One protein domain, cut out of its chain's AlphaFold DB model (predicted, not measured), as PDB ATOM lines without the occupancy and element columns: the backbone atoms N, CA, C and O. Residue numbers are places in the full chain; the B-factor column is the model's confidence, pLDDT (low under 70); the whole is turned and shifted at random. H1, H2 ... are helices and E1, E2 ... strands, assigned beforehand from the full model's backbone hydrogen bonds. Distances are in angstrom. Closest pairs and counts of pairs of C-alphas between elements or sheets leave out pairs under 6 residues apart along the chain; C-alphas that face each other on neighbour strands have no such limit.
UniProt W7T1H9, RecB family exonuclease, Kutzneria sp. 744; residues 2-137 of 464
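What this domain is: This is residues 2 to 137 of the 464 residues of the protein "RecB family exonuclease" of Kutzneria sp. 744 (UniProt W7T1H9). A strongly twisted sheet of seven strands runs through the domain, with the long helix H2 packed over one face, chiefly over E3 and E8, and the short H3 packed on H2 on its side away from E3. The helix H1 only grazes the sheet near the edge strand E1, and a small pair of strands, E4 and E7, sits near the E5 end. The printed part has 136 residues with three named helices and nine named strands, in the order H1 E1 E2 E3 E4 E5 E6 E7 H2 E8 E9 H3, and under half of its residues are in named elements. The large sheet runs E1 E2 E3 E8 E9 E5 E6 and is mixed; the class is mixed, helices and strands. The whole is compact, with a radius of gyration of the C-alphas of 14.2 A and spans of 41 by 36 by 27 A.

Where its parts are: Begin in the large sheet with its longest strand, E3, residues 37 to 43: find C-alpha 37 at (-61.037, 97.328, 89.866), and from there it runs 20.1 A to C-alpha 43 at (-61.111, 87.161, 107.247). On one side of it look for E2, residues 30 to 34, 12.9 A long, and then E1, residues 10 to 12. On its other side come E8, residues 105 to 109, 13.7 A, E9, residues 115 to 120, 16.0 A, E5, residues 55 to 59, 12.6 A, and E6, residues 69 to 71. The second sheet holds E4, residues 49 to 51, and E7, residues 74 to 76. H2, residues 80 to 95, is 22.6 A long; H1 takes residues 2 to 5, and H3, residues 132 to 137, ends at C-alpha 137 at (-78.114, 100.731, 102.116).

How they stand to each other: From edge to edge of the large sheet the strands' lines turn by 125 degrees. E1, E2 and E3 form a meander, each strand the antiparallel neighbour of the one before: look for N 11 and O 31 at 3.0 A, and N 32 and O 39 at 3.0 A. E3 and E8 are parallel, at 30 degrees, with N 107 and O 40 at 2.9 A. E8 and E9 are an antiparallel hairpin, with N 108 and O 117 at 2.8 A. E9 and E5 are antiparallel, with N 118 and O 56 at 2.8 A; E5 and E6 are a hairpin, with N 71 and O 55 at 2.8 A. E3 is staggered, pairing with E2 over residues 37 to 41 and with E8 over 41 to 43. H2 is on one face of this sheet, making two layers, helix over sheet, at a height over the sheet of 8.8 A. It lies over E3 and E8, and its line stands at 27 degrees to E3 on the local plane, only just along the strands. Its closest C-alphas to E8 are those of Leu 86 and Gly 106, 5.6 A apart. H3 is not on the sheet; it touches residues 83 to 88 of H2, at a steep tilt of 65 degrees, the same way, with the C-alphas of Ala 87 and Leu 133 closest at 5.3 A. H1 is on the sheet but only grazes it, with residues 3 to 5. E4 and E7 are antiparallel, with N 50 and O 75 at 3.0 A, and the closest C-alphas of E5 and E7, those of Ala 55 and Lys 75, are 4.7 A apart. In H2 and H3 every O i to N i+4 pair is within hydrogen-bond range; H1 is too short for one.

The domain as a whole: The C-alphas farthest apart, those of Pro 20 and Pro 72, are 43.1 A apart. The printed part has no cut. The links from E1 to E2 and from E9 to H3 are long. The mean pLDDT of the printed part is 94.0, and no printed residue is under 70.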
ATOM      1  N   ALA A   2     -52.158 104.957  97.057       90.69
ATOM      2  CA  ALA A   2     -51.039 104.665  96.148       90.69
ATOM      3  C   ALA A   2     -50.994 103.202  95.655       90.69
ATOM      4  O   ALA A   2     -50.892 102.976  94.458       90.69
ATOM      5  N   ALA A   3     -51.176 102.221  96.549       92.75
ATOM      6  CA  ALA A   3     -51.226 100.803  96.175       92.75
ATOM      7  C   ALA A   3     -52.372 100.463  95.200       92.75
ATOM      8  O   ALA A   3     -52.171  99.706  94.254       92.75
ATOM      9  N   LEU A   4     -53.557 101.057  95.391       93.75
ATOM     10  CA  LEU A   4     -54.709 100.821  94.518       93.75
ATOM     11  C   LEU A   4     -54.482 101.426  93.130       93.75
ATOM     12  O   LEU A   4     -54.700 100.746  92.127       93.75
ATOM     13  N   SER A   5     -53.978 102.665  93.082       93.31
ATOM     14  CA  SER A   5     -53.614 103.371  91.846       93.31
ATOM     15  C   SER A   5     -52.471 102.693  91.090       93.31
ATOM     16  O   SER A   5     -52.482 102.676  89.865       93.31
ATOM     17  N   ALA A   6     -51.517 102.091  91.804       94.62
ATOM     18  CA  ALA A   6     -50.436 101.299  91.219       94.62
ATOM     19  C   ALA A   6     -50.903  99.926  90.701       94.62
ATOM     20  O   ALA A   6     -50.112  99.187  90.118       94.62
ATOM     21  N   GLY A   7     -52.172  99.558  90.911       95.00
ATOM     22  CA  GLY A   7     -52.700  98.276  90.461       95.00
ATOM     23  C   GLY A   7     -52.120  97.083  91.222       95.00
ATOM     24  O   GLY A   7     -51.978  96.012  90.622       95.00
ATOM     25  N   ALA A   8     -51.772  97.259  92.503       96.94
ATOM     26  CA  ALA A   8     -51.279  96.176  93.346       96.94
ATOM     27  C   ALA A   8     -52.276  95.000  93.339       96.94
ATOM     28  O   ALA A   8     -53.468  95.223  93.538       96.94
ATOM     29  N   PRO A   9     -51.828  93.752  93.115       95.06
ATOM     30  CA  PRO A   9     -52.735  92.608  93.014       95.06
ATOM     31  C   PRO A   9     -53.493  92.348  94.323       95.06
ATOM     32  O   PRO A   9     -54.665  91.975  94.300       95.06
ATOM     33  N   PHE A  10     -52.835  92.605  95.454       96.19
ATOM     34  CA  PHE A  10     -53.361  92.419  96.798       96.19
ATOM     35  C   PHE A  10     -53.020  93.631  97.656       96.19
ATOM     36  O   PHE A  10     -51.883  94.110  97.636       96.19
ATOM     37  N   VAL A  11     -53.989  94.112  98.433       96.75
ATOM     38  CA  VAL A  11     -53.765  95.150  99.442       96.75
ATOM     39  C   VAL A  11     -54.312  94.656 100.772       96.75
ATOM     40  O   VAL A  11     -55.519  94.473 100.911       96.75
ATOM     41  N   TRP A  12     -53.414  94.432 101.729       95.56
ATOM     42  CA  TRP A  12     -53.722  93.919 103.065       95.56
ATOM     43  C   TRP A  12     -54.129  95.041 104.020       95.56
ATOM     44  O   TRP A  12     -53.546  96.126 103.988       95.56
ATOM     45  N   ALA A  13     -55.138  94.769 104.850       94.62
ATOM     46  CA  ALA A  13     -55.712  95.685 105.836       94.62
ATOM     47  C   ALA A  13     -55.944  97.136 105.338       94.62
ATOM     48  O   ALA A  13     -55.596  98.093 106.045       94.62
ATOM     49  N   PRO A  14     -56.490  97.364 104.123       93.31
ATOM     50  CA  PRO A  14     -56.583  98.709 103.588       93.31
ATOM     51  C   PRO A  14     -57.571  99.558 104.381       93.31
ATOM     52  O   PRO A  14     -58.708  99.172 104.651       93.31
ATOM     53  N   GLN A  15     -57.135 100.781 104.668       91.06
ATOM     54  CA  GLN A  15     -58.002 101.864 105.106       91.06
ATOM     55  C   GLN A  15     -58.512 102.590 103.860       91.06
ATOM     56  O   GLN A  15     -57.744 103.258 103.158       91.06
ATOM     57  N   LEU A  16     -59.797 102.415 103.553       90.75
ATOM     58  CA  LEU A  16     -60.428 103.084 102.419       90.75
ATOM     59  C   LEU A  16     -60.651 104.574 102.741       90.75
ATOM     60  O   LEU A  16     -60.820 104.930 103.914       90.75
ATOM     61  N   PRO A  17     -60.651 105.466 101.731       91.38
ATOM     62  CA  PRO A  17     -60.993 106.869 101.938       91.38
ATOM     63  C   PRO A  17     -62.346 107.015 102.627       91.38
ATOM     64  O   PRO A  17     -63.262 106.231 102.387       91.38
ATOM     65  N   ARG A  18     -62.479 108.048 103.464       93.44
ATOM     66  CA  ARG A  18     -63.794 108.431 103.985       93.44
ATOM     67  C   ARG A  18     -64.697 108.789 102.806       93.44
ATOM     68  O   ARG A  18     -64.232 109.416 101.859       93.44
ATOM     69  N   ASP A  19     -65.964 108.418 102.912       94.75
ATOM     70  CA  ASP A  19     -67.046 108.764 101.992       94.75
ATOM     71  C   ASP A  19     -67.955 109.765 102.724       94.75
ATOM     72  O   ASP A  19     -68.853 109.342 103.457       94.75
ATOM     73  N   PRO A  20     -67.690 111.087 102.641       91.00
ATOM     74  CA  PRO A  20     -68.427 112.081 103.416       91.00
ATOM     75  C   PRO A  20     -69.871 112.237 102.942       91.00
ATOM     76  O   PRO A  20     -70.746 112.486 103.761       91.00
ATOM     77  N   SER A  21     -70.129 112.069 101.639       89.56
ATOM     78  CA  SER A  21     -71.478 112.162 101.075       89.56
ATOM     79  C   SER A  21     -72.341 110.976 101.494       89.56
ATOM     80  O   SER A  21     -73.516 111.151 101.804       89.56
ATOM     81  N   GLY A  22     -71.762 109.774 101.542       90.94
ATOM     82  CA  GLY A  22     -72.442 108.575 102.015       90.94
ATOM     83  C   GLY A  22     -72.343 108.320 103.518       90.94
ATOM     84  O   GLY A  22     -72.949 107.364 103.992       90.94
ATOM     85  N   GLY A  23     -71.575 109.121 104.262       93.12
ATOM     86  CA  GLY A  23     -71.352 108.962 105.703       93.12
ATOM     87  C   GLY A  23     -70.549 107.714 106.094       93.12
ATOM     88  O   GLY A  23     -70.673 107.246 107.225       93.12
ATOM     89  N   ARG A  24     -69.749 107.130 105.188       94.88
ATOM     90  CA  ARG A  24     -69.069 105.836 105.412       94.88
ATOM     91  C   ARG A  24     -67.591 106.003 105.755       94.88
ATOM     92  O   ARG A  24     -66.864 106.816 105.178       94.88
ATOM     93  N   ARG A  25     -67.125 105.172 106.685       94.25
ATOM     94  CA  ARG A  25     -65.715 104.985 107.036       94.25
ATOM     95  C   ARG A  25     -65.522 103.546 107.498       94.25
ATOM     96  O   ARG A  25     -66.310 103.059 108.300       94.25
ATOM     97  N   GLY A  26     -64.431 102.924 107.074       91.81
ATOM     98  CA  GLY A  26     -64.105 101.563 107.465       91.81
ATOM     99  C   GLY A  26     -62.853 101.044 106.770       91.81
ATOM    100  O   GLY A  26     -62.227 101.732 105.961       91.81
ATOM    101  N   GLY A  27     -62.509  99.810 107.112       92.50
ATOM    102  CA  GLY A  27     -61.475  99.024 106.454       92.50
ATOM    103  C   GLY A  27     -61.982  97.615 106.163       92.50
ATOM    104  O   GLY A  27     -63.074  97.227 106.590       92.50
ATOM    105  N   ILE A  28     -61.176  96.863 105.431       96.25
ATOM    106  CA  ILE A  28     -61.401  95.452 105.107       96.25
ATOM    107  C   ILE A  28     -60.090  94.690 105.343       96.25
ATOM    108  O   ILE A  28     -59.038  95.317 105.447       96.25
ATOM    109  N   ASP A  29     -60.134  93.365 105.457       96.69
ATOM    110  CA  ASP A  29     -58.941  92.547 105.704       96.69
ATOM    111  C   ASP A  29     -58.050  92.437 104.453       96.69
ATOM    112  O   ASP A  29     -56.824  92.523 104.545       96.69
ATOM    113  N   LEU A  30     -58.661  92.310 103.272       97.00
ATOM    114  CA  LEU A  30     -57.961  92.208 101.994       97.00
ATOM    115  C   LEU A  30     -58.777  92.853 100.862       97.00
ATOM    116  O   LEU A  30     -59.995  92.695 100.774       97.00
ATOM    117  N   LEU A  31     -58.094  93.558  99.963       97.75
ATOM    118  CA  LEU A  31     -58.609  93.901  98.638       97.75
ATOM    119  C   LEU A  31     -57.870  93.087  97.587       97.75
ATOM    120  O   LEU A  31     -56.638  93.052  97.581       97.75
ATOM    121  N   VAL A  32     -58.632  92.490  96.677       97.06
ATOM    122  CA  VAL A  32     -58.099  91.725  95.550       97.06
ATOM    123  C   VAL A  32     -58.372  92.484  94.267       97.06
ATOM    124  O   VAL A  32     -59.513  92.868  93.995       97.06
ATOM    125  N   ARG A  33     -57.325  92.706  93.476       96.31
ATOM    126  CA  ARG A  33     -57.453  93.329  92.165       96.31
ATOM    127  C   ARG A  33     -58.040  92.341  91.164       96.31
ATOM    128  O   ARG A  33     -57.581  91.210  91.028       96.31
ATOM    129  N   VAL A  34     -59.008  92.818  90.402       94.94
ATOM    130  CA  VAL A  34     -59.546  92.176  89.202       94.94
ATOM    131  C   VAL A  34     -59.325  93.095  87.998       94.94
ATOM    132  O   VAL A  34     -58.801  94.202  88.130       94.94
ATOM    133  N   SER A  35     -59.705  92.648  86.800       91.19
ATOM    134  CA  SER A  35     -59.455  93.385  85.552       91.19
ATOM    135  C   SER A  35     -60.005  94.817  85.550       91.19
ATOM    136  O   SER A  35     -59.405  95.695  84.936       91.19
ATOM    137  N   THR A  36     -61.115  95.063  86.250       93.44
ATOM    138  CA  THR A  36     -61.853  96.337  86.226       93.44
ATOM    139  C   THR A  36     -61.790  97.134  87.530       93.44
ATOM    140  O   THR A  36     -62.400  98.193  87.605       93.44
ATOM    141  N   GLY A  37     -61.085  96.659  88.562       96.44
ATOM    142  CA  GLY A  37     -61.037  97.328  89.866       96.44
ATOM    143  C   GLY A  37     -60.668  96.373  90.994       96.44
ATOM    144  O   GLY A  37     -59.882  95.451  90.794       96.44
ATOM    145  N   TYR A  38     -61.235  96.586  92.177       97.62
ATOM    146  CA  TYR A  38     -60.992  95.779  93.370       97.62
ATOM    147  C   TYR A  38     -62.286  95.195  93.929       97.62
ATOM    148  O   TYR A  38     -63.354  95.802  93.822       97.62
ATOM    149  N   VAL A  39     -62.160  94.028  94.560       97.69
ATOM    150  CA  VAL A  39     -63.221  93.378  95.335       97.69
ATOM    151  C   VAL A  39     -62.772  93.173  96.789       97.69
ATOM    152  O   VAL A  39     -61.589  92.901  97.027       97.69
ATOM    153  N   PRO A  40     -63.679  93.316  97.772       97.94
ATOM    154  CA  PRO A  40     -63.363  93.113  99.182       97.94
ATOM    155  C   PRO A  40     -63.346  91.632  99.568       97.94
ATOM    156  O   PRO A  40     -64.201  90.856  99.137       97.94
ATOM    157  N   VAL A  41     -62.406  91.258 100.437       97.81
ATOM    158  CA  VAL A  41     -62.320  89.937 101.066       97.81
ATOM    159  C   VAL A  41     -62.167  90.097 102.581       97.81
ATOM    160  O   VAL A  41     -61.294  90.824 103.054       97.81
ATOM    161  N   LEU A  42     -63.037  89.426 103.334       97.12
ATOM    162  CA  LEU A  42     -63.021  89.363 104.795       97.12
ATOM    163  C   LEU A  42     -62.254  88.145 105.297       97.12
ATOM    164  O   LEU A  42     -62.332  87.073 104.700       97.12
ATOM    165  N   VAL A  43     -61.626  88.286 106.459       96.38
ATOM    166  CA  VAL A  43     -61.111  87.161 107.247       96.38
ATOM    167  C   VAL A  43     -61.864  87.122 108.572       96.38
ATOM    168  O   VAL A  43     -61.957  88.124 109.283       96.38
ATOM    169  N   VAL A  44     -62.462  85.977 108.901       95.38
ATOM    170  CA  VAL A  44     -63.358  85.847 110.057       95.38
ATOM    171  C   VAL A  44     -63.040  84.624 110.910       95.38
ATOM    172  O   VAL A  44     -62.657  83.568 110.417       95.38
ATOM    173  N   ARG A  45     -63.253  84.754 112.223       91.56
ATOM    174  CA  ARG A  45     -63.033  83.691 113.220       91.56
ATOM    175  C   ARG A  45     -64.294  82.855 113.463       91.56
ATOM    176  O   ARG A  45     -64.645  82.539 114.593       91.56
ATOM    177  N   HIS A  46     -65.019  82.536 112.397       89.00
ATOM    178  CA  HIS A  46     -66.149  81.609 112.442       89.00
ATOM    179  C   HIS A  46     -66.217  80.774 111.166       89.00
ATOM    180  O   HIS A  46     -65.615  81.120 110.150       89.00
ATOM    181  N   LYS A  47     -66.946  79.656 111.213       91.12
ATOM    182  CA  LYS A  47     -67.212  78.844 110.020       91.12
ATOM    183  C   LYS A  47     -68.127  79.597 109.056       91.12
ATOM    184  O   LYS A  47     -69.126  80.192 109.473       91.12
ATOM    185  N   VAL A  48     -67.787  79.546 107.773       94.62
ATOM    186  CA  VAL A  48     -68.532  80.197 106.674       94.62
ATOM    187  C   VAL A  48     -69.154  79.184 105.713       94.62
ATOM    188  O   VAL A  48     -70.030  79.517 104.919       94.62
ATOM    189  N   THR A  49     -68.767  77.918 105.842       94.31
ATOM    190  CA  THR A  49     -69.332  76.783 105.120       94.31
ATOM    191  C   THR A  49     -69.601  75.635 106.080       94.31
ATOM    192  O   THR A  49     -68.970  75.535 107.128       94.31
ATOM    193  N   ASP A  50     -70.523  74.758 105.705       90.94
ATOM    194  CA  ASP A  50     -70.736  73.459 106.346       90.94
ATOM    195  C   ASP A  50     -70.602  72.351 105.277       90.94
ATOM    196  O   ASP A  50     -70.679  72.659 104.078       90.94
ATOM    197  N   PRO A  51     -70.457  71.066 105.659       89.50
ATOM    198  CA  PRO A  51     -70.534  69.958 104.710       89.50
ATOM    199  C   PRO A  51     -71.840  69.999 103.902       89.50
ATOM    200  O   PRO A  51     -72.936  70.148 104.461       89.50
ATOM    201  N   GLY A  52     -71.733  69.906 102.579       92.00
ATOM    202  CA  GLY A  52     -72.867  70.011 101.658       92.00
ATOM    203  C   GLY A  52     -72.410  70.279 100.230       92.00
ATOM    204  O   GLY A  52     -71.301  69.921  99.874       92.00
ATOM    205  N   THR A  53     -73.240  70.905  99.398       93.88
ATOM    206  CA  THR A  53     -72.866  71.260  98.020       93.88
ATOM    207  C   THR A  53     -73.396  72.643  97.644       93.88
ATOM    208  O   THR A  53     -74.341  73.151  98.259       93.88
ATOM    209  N   GLY A  54     -72.800  73.256  96.620       92.50
ATOM    210  CA  GLY A  54     -73.333  74.456  95.970       92.50
ATOM    211  C   GLY A  54     -72.797  75.790  96.494       92.50
ATOM    212  O   GLY A  54     -73.224  76.840  96.013       92.50
ATOM    213  N   ALA A  55     -71.855  75.790  97.446       94.75
ATOM    214  CA  ALA A  55     -71.119  77.007  97.781       94.75
ATOM    215  C   ALA A  55     -70.301  77.491  96.574       94.75
ATOM    216  O   ALA A  55     -69.798  76.694  95.792       94.75
ATOM    217  N   ARG A  56     -70.155  78.808  96.415       95.75
ATOM    218  CA  ARG A  56     -69.331  79.404  95.356       95.75
ATOM    219  C   ARG A  56     -67.954  79.710  95.928       95.75
ATOM    220  O   ARG A  56     -67.838  80.636  96.723       95.75
ATOM    221  N   THR A  57     -66.934  78.943  95.557       96.62
ATOM    222  CA  THR A  57     -65.600  79.040  96.169       96.62
ATOM    223  C   THR A  57     -64.492  79.235  95.137       96.62
ATOM    224  O   THR A  57     -64.666  78.927  93.956       96.62
ATOM    225  N   SER A  58     -63.358  79.780  95.577       96.06
ATOM    226  CA  SER A  58     -62.081  79.734  94.852       96.06
ATOM    227  C   SER A  58     -60.957  79.274  95.794       96.06
ATOM    228  O   SER A  58     -61.078  79.458  97.010       96.06
ATOM    229  N   PRO A  59     -59.860  78.688  95.281       93.56
ATOM    230  CA  PRO A  59     -58.702  78.342  96.104       93.56
ATOM    231  C   PRO A  59     -58.068  79.582  96.744       93.56
ATOM    232  O   PRO A  59     -58.042  80.651  96.133       93.56
ATOM    233  N   LEU A  60     -57.475  79.438  97.931       91.44
ATOM    234  CA  LEU A  60     -56.720  80.532  98.564       91.44
ATOM    235  C   LEU A  60     -55.493  80.973  97.761       91.44
ATOM    236  O   LEU A  60     -55.089  82.128  97.851       91.44
ATOM    237  N   SER A  61     -54.916  80.074  96.961       91.12
ATOM    238  CA  SER A  61     -53.812  80.394  96.049       91.12
ATOM    239  C   SER A  61     -54.228  81.337  94.916       91.12
ATOM    240  O   SER A  61     -53.376  81.985  94.316       91.12
ATOM    241  N   GLU A  62     -55.527  81.418  94.620       90.50
ATOM    242  CA  GLU A  62     -56.098  82.287  93.594       90.50
ATOM    243  C   GLU A  62     -57.410  82.911  94.121       90.50
ATOM    244  O   GLU A  62     -58.516  82.527  93.720       90.50
ATOM    245  N   PRO A  63     -57.321  83.868  95.066       91.81
ATOM    246  CA  PRO A  63     -58.475  84.396  95.784       91.81
ATOM    247  C   PRO A  63     -59.193  85.465  94.947       91.81
ATOM    248  O   PRO A  63     -59.371  86.596  95.388       91.81
ATOM    249  N   THR A  64     -59.612  85.127  93.726       91.69
ATOM    250  CA  THR A  64     -60.305  86.024  92.783       91.69
ATOM    251  C   THR A  64     -61.681  85.483  92.388       91.69
ATOM    252  O   THR A  64     -61.848  84.271  92.215       91.69
ATOM    253  N   PRO A  65     -62.676  86.364  92.152       88.12
ATOM    254  CA  PRO A  65     -64.005  85.946  91.723       88.12
ATOM    255  C   PRO A  65     -64.021  85.278  90.332       88.12
ATOM    256  O   PRO A  65     -64.961  84.554  90.008       88.12
ATOM    257  N   MET A  66     -62.982  85.453  89.506       86.94
ATOM    258  CA  MET A  66     -62.869  84.763  88.206       86.94
ATOM    259  C   MET A  66     -62.684  83.241  88.359       86.94
ATOM    260  O   MET A  66     -63.102  82.452  87.502       86.94
ATOM    261  N   GLY A  67     -62.093  82.823  89.480       84.00
ATOM    262  CA  GLY A  67     -61.886  81.425  89.844       84.00
ATOM    263  C   GLY A  67     -63.106  80.760  90.483       84.00
ATOM    264  O   GLY A  67     -63.018  79.587  90.828       84.00
ATOM    265  N   ILE A  68     -64.238  81.462  90.640       92.06
ATOM    266  CA  ILE A  68     -65.416  80.919  91.329       92.06
ATOM    267  C   ILE A  68     -65.912  79.651  90.637       92.06
ATOM    268  O   ILE A  68     -66.237  79.661  89.443       92.06
ATOM    269  N   ARG A  69     -66.045  78.572  91.404       93.69
ATOM    270  CA  ARG A  69     -66.702  77.326  90.996       93.69
ATOM    271  C   ARG A  69     -67.749  76.929  92.031       93.69
ATOM    272  O   ARG A  69     -67.712  77.383  93.171       93.69
ATOM    273  N   SER A  70     -68.709  76.114  91.602       95.75
ATOM    274  CA  SER A  70     -69.622  75.445  92.528       95.75
ATOM    275  C   SER A  70     -68.849  74.348  93.253       95.75
ATOM    276  O   SER A  70     -68.259  73.484  92.603       95.75
ATOM    277  N   ASP A  71     -68.837  74.396  94.577       93.69
ATOM    278  CA  ASP A  71     -68.107  73.472  95.434       93.69
ATOM    279  C   ASP A  71     -68.946  72.200  95.679       93.69
ATOM    280  O   ASP A  71     -70.096  72.301  96.130       93.69
ATOM    281  N   PRO A  72     -68.418  70.998  95.379       95.00
ATOM    282  CA  PRO A  72     -69.137  69.742  95.573       95.00
ATOM    283  C   PRO A  72     -69.097  69.219  97.018       95.00
ATOM    284  O   PRO A  72     -69.700  68.184  97.277       95.00
ATOM    285  N   LEU A  73     -68.379  69.875  97.936       92.19
ATOM    286  CA  LEU A  73     -68.202  69.431  99.328       92.19
ATOM    287  C   LEU A  73     -68.643  70.471 100.365       92.19
ATOM    288  O   LEU A  73     -68.743  70.156 101.555       92.19
ATOM    289  N   ARG A  74     -68.949  71.700  99.932       93.75
ATOM    290  CA  ARG A  74     -69.359  72.799 100.813       93.75
ATOM    291  C   ARG A  74     -70.721  73.362 100.435       93.75
ATOM    292  O   ARG A  74     -70.984  73.680  99.274       93.75
ATOM    293  N   LYS A  75     -71.563  73.584 101.444       94.94
ATOM    294  CA  LYS A  75     -72.720  74.490 101.370       94.94
ATOM    295  C   LYS A  75     -72.421  75.776 102.134       94.94
ATOM    296  O   LYS A  75     -71.646  75.776 103.090       94.94
ATOM    297  N   VAL A  76     -73.055  76.871 101.725       94.25
ATOM    298  CA  VAL A  76     -72.926  78.164 102.411       94.25
ATOM    299  C   VAL A  76     -73.528  78.067 103.808       94.25
ATOM    300  O   VAL A  76     -74.685  77.667 103.954       94.25
ATOM    301  N   ARG A  77     -72.774  78.492 104.824       92.44
ATOM    302  CA  ARG A  77     -73.318  78.758 106.154       92.44
ATOM    303  C   ARG A  77     -73.777  80.217 106.199       92.44
ATOM    304  O   ARG A  77     -72.950  81.106 105.993       92.44
ATOM    305  N   PRO A  78     -75.068  80.509 106.430       86.88
ATOM    306  CA  PRO A  78     -75.558  81.883 106.398       86.88
ATOM    307  C   PRO A  78     -74.877  82.759 107.454       86.88
ATOM    308  O   PRO A  78     -75.013  82.521 108.651       86.88
ATOM    309  N   GLN A  79     -74.179  83.801 107.001       93.31
ATOM    310  CA  GLN A  79     -73.586  84.831 107.855       93.31
ATOM    311  C   GLN A  79     -74.001  86.227 107.355       93.31
ATOM    312  O   GLN A  79     -73.232  86.897 106.663       93.31
ATOM    313  N   PRO A  80     -75.222  86.700 107.679       93.38
ATOM    314  CA  PRO A  80     -75.721  88.003 107.224       93.38
ATOM    315  C   PRO A  80     -74.779  89.170 107.562       93.38
ATOM    316  O   PRO A  80     -74.612  90.094 106.769       93.38
ATOM    317  N   ARG A  81     -74.107  89.101 108.721       94.12
ATOM    318  CA  ARG A  81     -73.130  90.106 109.168       94.12
ATOM    319  C   ARG A  81     -71.938  90.262 108.220       94.12
ATOM    320  O   ARG A  81     -71.477  91.383 108.021       94.12
ATOM    321  N   ASP A  82     -71.467  89.174 107.616       96.44
ATOM    322  CA  ASP A  82     -70.303  89.204 106.727       96.44
ATOM    323  C   ASP A  82     -70.679  89.873 105.404       96.44
ATOM    324  O   ASP A  82     -69.982  90.770 104.939       96.44
ATOM    325  N   GLN A  83     -71.846  89.529 104.852       96.88
ATOM    326  CA  GLN A  83     -72.373  90.168 103.645       96.88
ATOM    327  C   GLN A  83     -72.607  91.674 103.828       96.88
ATOM    328  O   GLN A  83     -72.283  92.443 102.927       96.88
ATOM    329  N   LEU A  84     -73.108  92.122 104.988       97.19
ATOM    330  CA  LEU A  84     -73.271  93.556 105.274       97.19
ATOM    331  C   LEU A  84     -71.920  94.286 105.390       97.19
ATOM    332  O   LEU A  84     -71.795  95.415 104.915       97.19
ATOM    333  N   ARG A  85     -70.892  93.651 105.973       97.00
ATOM    334  CA  ARG A  85     -69.521  94.197 106.011       97.00
ATOM    335  C   ARG A  85     -68.903  94.280 104.611       97.00
ATOM    336  O   ARG A  85     -68.279  95.286 104.279       97.00
ATOM    337  N   LEU A  86     -69.114  93.262 103.774       97.81
ATOM    338  CA  LEU A  86     -68.689  93.269 102.371       97.81
ATOM    339  C   LEU A  86     -69.411  94.355 101.567       97.81
ATOM    340  O   LEU A  86     -68.763  95.087 100.826       97.81
ATOM    341  N   ALA A  87     -70.724  94.511 101.757       97.69
ATOM    342  CA  ALA A  87     -71.512  95.574 101.139       97.69
ATOM    343  C   ALA A  87     -71.016  96.972 101.551       97.69
ATOM    344  O   ALA A  87     -70.876  97.846 100.695       97.69
ATOM    345  N   HIS A  88     -70.664  97.171 102.828       97.56
ATOM    346  CA  HIS A  88     -70.045  98.411 103.306       97.56
ATOM    347  C   HIS A  88     -68.748  98.727 102.551       97.56
ATOM    348  O   HIS A  88     -68.605  99.817 101.993       97.56
ATOM    349  N   ALA A  89     -67.824  97.764 102.483       97.25
ATOM    350  CA  ALA A  89     -66.559  97.934 101.775       97.25
ATOM    351  C   ALA A  89     -66.766  98.150 100.268       97.25
ATOM    352  O   ALA A  89     -66.115  99.012  99.680       97.25
ATOM    353  N   GLN A  90     -67.718  97.444  99.654       97.56
ATOM    354  CA  GLN A  90     -68.085  97.629  98.251       97.56
ATOM    355  C   GLN A  90     -68.596  99.050  97.981       97.56
ATOM    356  O   GLN A  90     -68.158  99.687  97.024       97.56
ATOM    357  N   ARG A  91     -69.467  99.597  98.842       97.50
ATOM    358  CA  ARG A  91     -69.951 100.984  98.721       97.50
ATOM    359  C   ARG A  91     -68.820 102.004  98.880       97.50
ATOM    360  O   ARG A  91     -68.777 102.974  98.130       97.50
ATOM    361  N   MET A  92     -67.864 101.766  99.778       97.06
ATOM    362  CA  MET A  92     -66.669 102.615  99.909       97.06
ATOM    363  C   MET A  92     -65.736 102.533  98.689       97.06
ATOM    364  O   MET A  92     -65.184 103.544  98.250       97.06
ATOM    365  N   LEU A  93     -65.561 101.343  98.106       96.69
ATOM    366  CA  LEU A  93     -64.809 101.169  96.860       96.69
ATOM    367  C   LEU A  93     -65.484 101.901  95.696       96.69
ATOM    368  O   LEU A  93     -64.799 102.538  94.899       96.69
ATOM    369  N   GLN A  94     -66.815 101.862  95.619       96.12
ATOM    370  CA  GLN A  94     -67.583 102.601  94.612       96.12
ATOM    371  C   GLN A  94     -67.421 104.113  94.799       96.12
ATOM    372  O   GLN A  94     -67.084 104.806  93.842       96.12
ATOM    373  N   ALA A  95     -67.569 104.615  96.029       96.12
ATOM    374  CA  ALA A  95     -67.403 106.035  96.346       96.12
ATOM    375  C   ALA A  95     -65.985 106.557  96.049       96.12
ATOM    376  O   ALA A  95     -65.811 107.714  95.678       96.12
ATOM    377  N   SER A  96     -64.968 105.701  96.182       94.75
ATOM    378  CA  SER A  96     -63.575 106.044  95.871       94.75
ATOM    379  C   SER A  96     -63.169 105.783  94.414       94.75
ATOM    380  O   SER A  96     -62.045 106.115  94.043       94.75
ATOM    381  N   GLY A  97     -64.055 105.214  93.588       95.44
ATOM    382  CA  GLY A  97     -63.788 104.908  92.178       95.44
ATOM    383  C   GLY A  97     -62.907 103.675  91.932       95.44
ATOM    384  O   GLY A  97     -62.388 103.517  90.833       95.44
ATOM    385  N   PHE A  98     -62.724 102.805  92.933       96.44
ATOM    386  CA  PHE A  98     -61.880 101.601  92.844       96.44
ATOM    387  C   PHE A  98     -62.660 100.285  92.800       96.44
ATOM    388  O   PHE A  98     -62.043  99.226  92.687       96.44
ATOM    389  N   ALA A  99     -63.990 100.311  92.905       96.94
ATOM    390  CA  ALA A  99     -64.795  99.097  92.796       96.94
ATOM    391  C   ALA A  99     -64.669  98.463  91.410       96.94
ATOM    392  O   ALA A  99     -64.665  99.156  90.396       96.94
ATOM    393  N   ALA A 100     -64.610  97.134  91.374       95.81
ATOM    394  CA  ALA A 100     -64.727  96.390  90.131       95.81
ATOM    395  C   ALA A 100     -66.057  96.699  89.418       95.81
ATOM    396  O   ALA A 100     -67.123  96.682  90.037       95.81
ATOM    397  N   SER A 101     -65.994  96.946  88.108       92.31
ATOM    398  CA  SER A 101     -67.180  97.108  87.259       92.31
ATOM    399  C   SER A 101     -67.941  95.789  87.094       92.31
ATOM    400  O   SER A 101     -67.324  94.732  86.953       92.31
ATOM    401  N   GLY A 102     -69.272  95.859  87.003       90.69
ATOM    402  CA  GLY A 102     -70.147  94.702  86.791       90.69
ATOM    403  C   GLY A 102     -70.837  94.241  88.075       90.69
ATOM    404  O   GLY A 102     -71.216  95.071  88.899       90.69
ATOM    405  N   ARG A 103     -71.034  92.922  88.229       90.88
ATOM    406  CA  ARG A 103     -71.610  92.351  89.459       90.88
ATOM    407  C   ARG A 103     -70.668  92.551  90.642       90.88
ATOM    408  O   ARG A 103     -69.472  92.272  90.550       90.88
ATOM    409  N   SER A 104     -71.242  92.956  91.765       96.44
ATOM    410  CA  SER A 104     -70.542  93.146  93.027       96.44
ATOM    411  C   SER A 104     -70.368  91.812  93.741       96.44
ATOM    412  O   SER A 104     -71.337  91.178  94.159       96.44
ATOM    413  N   TYR A 105     -69.116  91.407  93.923       96.50
ATOM    414  CA  TYR A 105     -68.748  90.220  94.686       96.50
ATOM    415  C   TYR A 105     -67.977  90.602  95.945       96.50
ATOM    416  O   TYR A 105     -67.247  91.591  95.953       96.50
ATOM    417  N   GLY A 106     -68.105  89.787  96.988       97.44
ATOM    418  CA  GLY A 106     -67.279  89.878  98.187       97.44
ATOM    419  C   GLY A 106     -66.871  88.495  98.682       97.44
ATOM    420  O   GLY A 106     -67.692  87.577  98.686       97.44
ATOM    421  N   GLY A 107     -65.605  88.340  99.058       97.25
ATOM    422  CA  GLY A 107     -65.040  87.076  99.532       97.25
ATOM    423  C   GLY A 107     -65.005  86.985 101.057       97.25
ATOM    424  O   GLY A 107     -64.885  87.997 101.742       97.25
ATOM    425  N   VAL A 108     -65.066  85.777 101.607       97.69
ATOM    426  CA  VAL A 108     -64.869  85.516 103.038       97.69
ATOM    427  C   VAL A 108     -63.987  84.288 103.215       97.69
ATOM    428  O   VAL A 108     -64.247  83.236 102.631       97.69
ATOM    429  N   VAL A 109     -62.965  84.418 104.053       97.00
ATOM    430  CA  VAL A 109     -62.136  83.321 104.553       97.00
ATOM    431  C   VAL A 109     -62.522  83.079 106.011       97.00
ATOM    432  O   VAL A 109     -62.357  83.965 106.850       97.00
ATOM    433  N   GLY A 110     -63.105  81.913 106.296       94.00
ATOM    434  CA  GLY A 110     -63.505  81.505 107.648       94.00
ATOM    435  C   GLY A 110     -62.437  80.684 108.372       94.00
ATOM    436  O   GLY A 110     -61.316  80.560 107.894       94.00
ATOM    437  N   MET A 111     -62.805  80.077 109.507       87.50
ATOM    438  CA  MET A 111     -61.884  79.233 110.294       87.50
ATOM    439  C   MET A 111     -61.409  77.970 109.571       87.50
ATOM    440  O   MET A 111     -60.297  77.521 109.822       87.50
ATOM    441  N   ASP A 112     -62.209  77.413 108.660       74.19
ATOM    442  CA  ASP A 112     -61.857  76.215 107.886       74.19
ATOM    443  C   ASP A 112     -60.883  76.549 106.726       74.19
ATOM    444  O   ASP A 112     -61.001  75.978 105.654       74.19
ATOM    445  N   ALA A 113     -59.989  77.531 106.917       73.38
ATOM    446  CA  ALA A 113     -59.280  78.362 105.932       73.38
ATOM    447  C   ALA A 113     -58.528  77.633 104.789       73.38
ATOM    448  O   ALA A 113     -57.306  77.716 104.692       73.38
ATOM    449  N   ASP A 114     -59.249  76.989 103.871       88.81
ATOM    450  CA  ASP A 114     -58.703  76.331 102.676       88.81
ATOM    451  C   ASP A 114     -59.257  76.887 101.351       88.81
ATOM    452  O   ASP A 114     -58.673  76.684 100.281       88.81
ATOM    453  N   VAL A 115     -60.339  77.667 101.418       94.56
ATOM    454  CA  VAL A 115     -60.988  78.324 100.277       94.56
ATOM    455  C   VAL A 115     -61.446  79.743 100.619       94.56
ATOM    456  O   VAL A 115     -61.649  80.096 101.782       94.56
ATOM    457  N   VAL A 116     -61.678  80.556  99.587       96.94
ATOM    458  CA  VAL A 116     -62.457  81.797  99.690       96.94
ATOM    459  C   VAL A 116     -63.903  81.497  99.315       96.94
ATOM    460  O   VAL A 116     -64.169  81.059  98.195       96.94
ATOM    461  N   LEU A 117     -64.843  81.762 100.221       96.88
ATOM    462  CA  LEU A 117     -66.272  81.753  99.914       96.88
ATOM    463  C   LEU A 117     -66.672  83.083  99.271       96.88
ATOM    464  O   LEU A 117     -66.460  84.139  99.857       96.88
ATOM    465  N   TRP A 118     -67.307  83.041  98.104       97.00
ATOM    466  CA  TRP A 118     -67.746  84.229  97.379       97.00
ATOM    467  C   TRP A 118     -69.250  84.451  97.491       97.00
ATOM    468  O   TRP A 118     -70.061  83.617  97.077       97.00
ATOM    469  N   HIS A 119     -69.618  85.631  97.980       96.56
ATOM    470  CA  HIS A 119     -70.982  86.133  97.958       96.56
ATOM    471  C   HIS A 119     -71.199  87.037  96.754       96.56
ATOM    472  O   HIS A 119     -70.414  87.942  96.476       96.56
ATOM    473  N   ASP A 120     -72.308  86.799  96.066       95.50
ATOM    474  CA  ASP A 120     -72.838  87.695  95.053       95.50
ATOM    475  C   ASP A 120     -73.737  88.725  95.743       95.50
ATOM    476  O   ASP A 120     -74.837  88.400  96.196       95.50
ATOM    477  N   LEU A 121     -73.236  89.950  95.899       96.75
ATOM    478  CA  LEU A 121     -73.888  90.985  96.705       96.75
ATOM    479  C   LEU A 121     -75.108  91.600  96.004       96.75
ATOM    480  O   LEU A 121     -75.914  92.263  96.661       96.75
ATOM    481  N   ASP A 122     -75.248  91.345  94.700       96.38
ATOM    482  CA  ASP A 122     -76.383  91.729  93.858       96.38
ATOM    483  C   ASP A 122     -77.424  90.603  93.722       96.38
ATOM    484  O   ASP A 122     -78.493  90.806  93.145       96.38
ATOM    485  N   ALA A 123     -77.149  89.401  94.240       94.38
ATOM    486  CA  ALA A 123     -78.106  88.305  94.184       94.38
ATOM    487  C   ALA A 123     -79.258  88.517  95.189       94.38
ATOM    488  O   ALA A 123     -79.002  88.875  96.345       94.38
ATOM    489  N   PRO A 124     -80.521  88.239  94.798       95.00
ATOM    490  CA  PRO A 124     -81.708  88.428  95.634       95.00
ATOM    491  C   PRO A 124     -81.848  87.311  96.685       95.00
ATOM    492  O   PRO A 124     -82.779  86.509  96.660       95.00
ATOM    493  N   THR A 125     -80.866  87.213  97.578       90.31
ATOM    494  CA  THR A 125     -80.722  86.128  98.567       90.31
ATOM    495  C   THR A 125     -81.209  86.510  99.963       90.31
ATOM    496  O   THR A 125     -81.236  85.664 100.856       90.31
ATOM    497  N   TRP A 126     -81.616  87.767 100.166       92.00
ATOM    498  CA  TRP A 126     -82.146  88.258 101.437       92.00
ATOM    499  C   TRP A 126     -83.680  88.200 101.480       92.00
ATOM    500  O   TRP A 126     -84.329  88.221 100.427       92.00
ATOM    501  N   PRO A 127     -84.294  88.169 102.684       87.94
ATOM    502  CA  PRO A 127     -85.748  88.159 102.835       87.94
ATOM    503  C   PRO A 127     -86.431  89.263 102.021       87.94
ATOM    504  O   PRO A 127     -85.980  90.412 102.023       87.94
ATOM    505  N   GLY A 128     -87.518  88.903 101.334       89.94
ATOM    506  CA  GLY A 128     -88.212  89.791 100.396       89.94
ATOM    507  C   GLY A 128     -87.516  89.934  99.037       89.94
ATOM    508  O   GLY A 128     -87.701  90.954  98.385       89.94
ATOM    509  N   ALA A 129     -86.696  88.953  98.634       90.69
ATOM    510  CA  ALA A 129     -85.920  88.962  97.386       90.69
ATOM    511  C   ALA A 129     -84.995  90.190  97.246       90.69
ATOM    512  O   ALA A 129     -84.732  90.677  96.147       90.69
ATOM    513  N   ARG A 130     -84.497  90.698  98.380       94.12
ATOM    514  CA  ARG A 130     -83.567  91.834  98.433       94.12
ATOM    515  C   ARG A 130     -82.130  91.370  98.206       94.12
ATOM    516  O   ARG A 130     -81.806  90.194  98.389       94.12
ATOM    517  N   THR A 131     -81.268  92.300  97.813       96.94
ATOM    518  CA  THR A 131     -79.831  92.057  97.659       96.94
ATOM    519  C   THR A 131     -79.101  92.446  98.940       96.94
ATOM    520  O   THR A 131     -79.628  93.203  99.759       96.94
ATOM    521  N   ALA A 132     -77.875  91.955  99.128       96.56
ATOM    522  CA  ALA A 132     -77.063  92.356 100.276       96.56
ATOM    523  C   ALA A 132     -76.769  93.864 100.253       96.56
ATOM    524  O   ALA A 132     -76.784  94.513 101.297       96.56
ATOM    525  N   LEU A 133     -76.543  94.425  99.057       97.38
ATOM    526  CA  LEU A 133     -76.319  95.858  98.872       97.38
ATOM    527  C   LEU A 133     -77.556  96.691  99.215       97.38
ATOM    528  O   LEU A 133     -77.425  97.668  99.948       97.38
ATOM    529  N   SER A 134     -78.745  96.308  98.737       97.06
ATOM    530  CA  SER A 134     -79.961  97.078  99.024       97.06
ATOM    531  C   SER A 134     -80.370  96.981 100.492       97.06
ATOM    532  O   SER A 134     -80.778  97.981 101.083       97.06
ATOM    533  N   GLU A 135     -80.193  95.810 101.113       96.81
ATOM    534  CA  GLU A 135     -80.399  95.650 102.552       96.81
ATOM    535  C   GLU A 135     -79.432  96.515 103.361       96.81
ATOM    536  O   GLU A 135     -79.838  97.188 104.312       96.81
ATOM    537  N   TYR A 136     -78.152  96.500 102.984       97.12
ATOM    538  CA  TYR A 136     -77.134  97.328 103.610       97.12
ATOM    539  C   TYR A 136     -77.485  98.814 103.505       97.12
ATOM    540  O   TYR A 136     -77.476  99.499 104.526       97.12
ATOM    541  N   ASP A 137     -77.827  99.309 102.315       96.62
ATOM    542  CA  ASP A 137     -78.114 100.731 102.116       96.62
ATOM    543  C   ASP A 137     -79.315 101.188 102.939       96.62
ATOM    544  O   ASP A 137     -79.241 102.228 103.588       96.62
TER     545      ASP A 137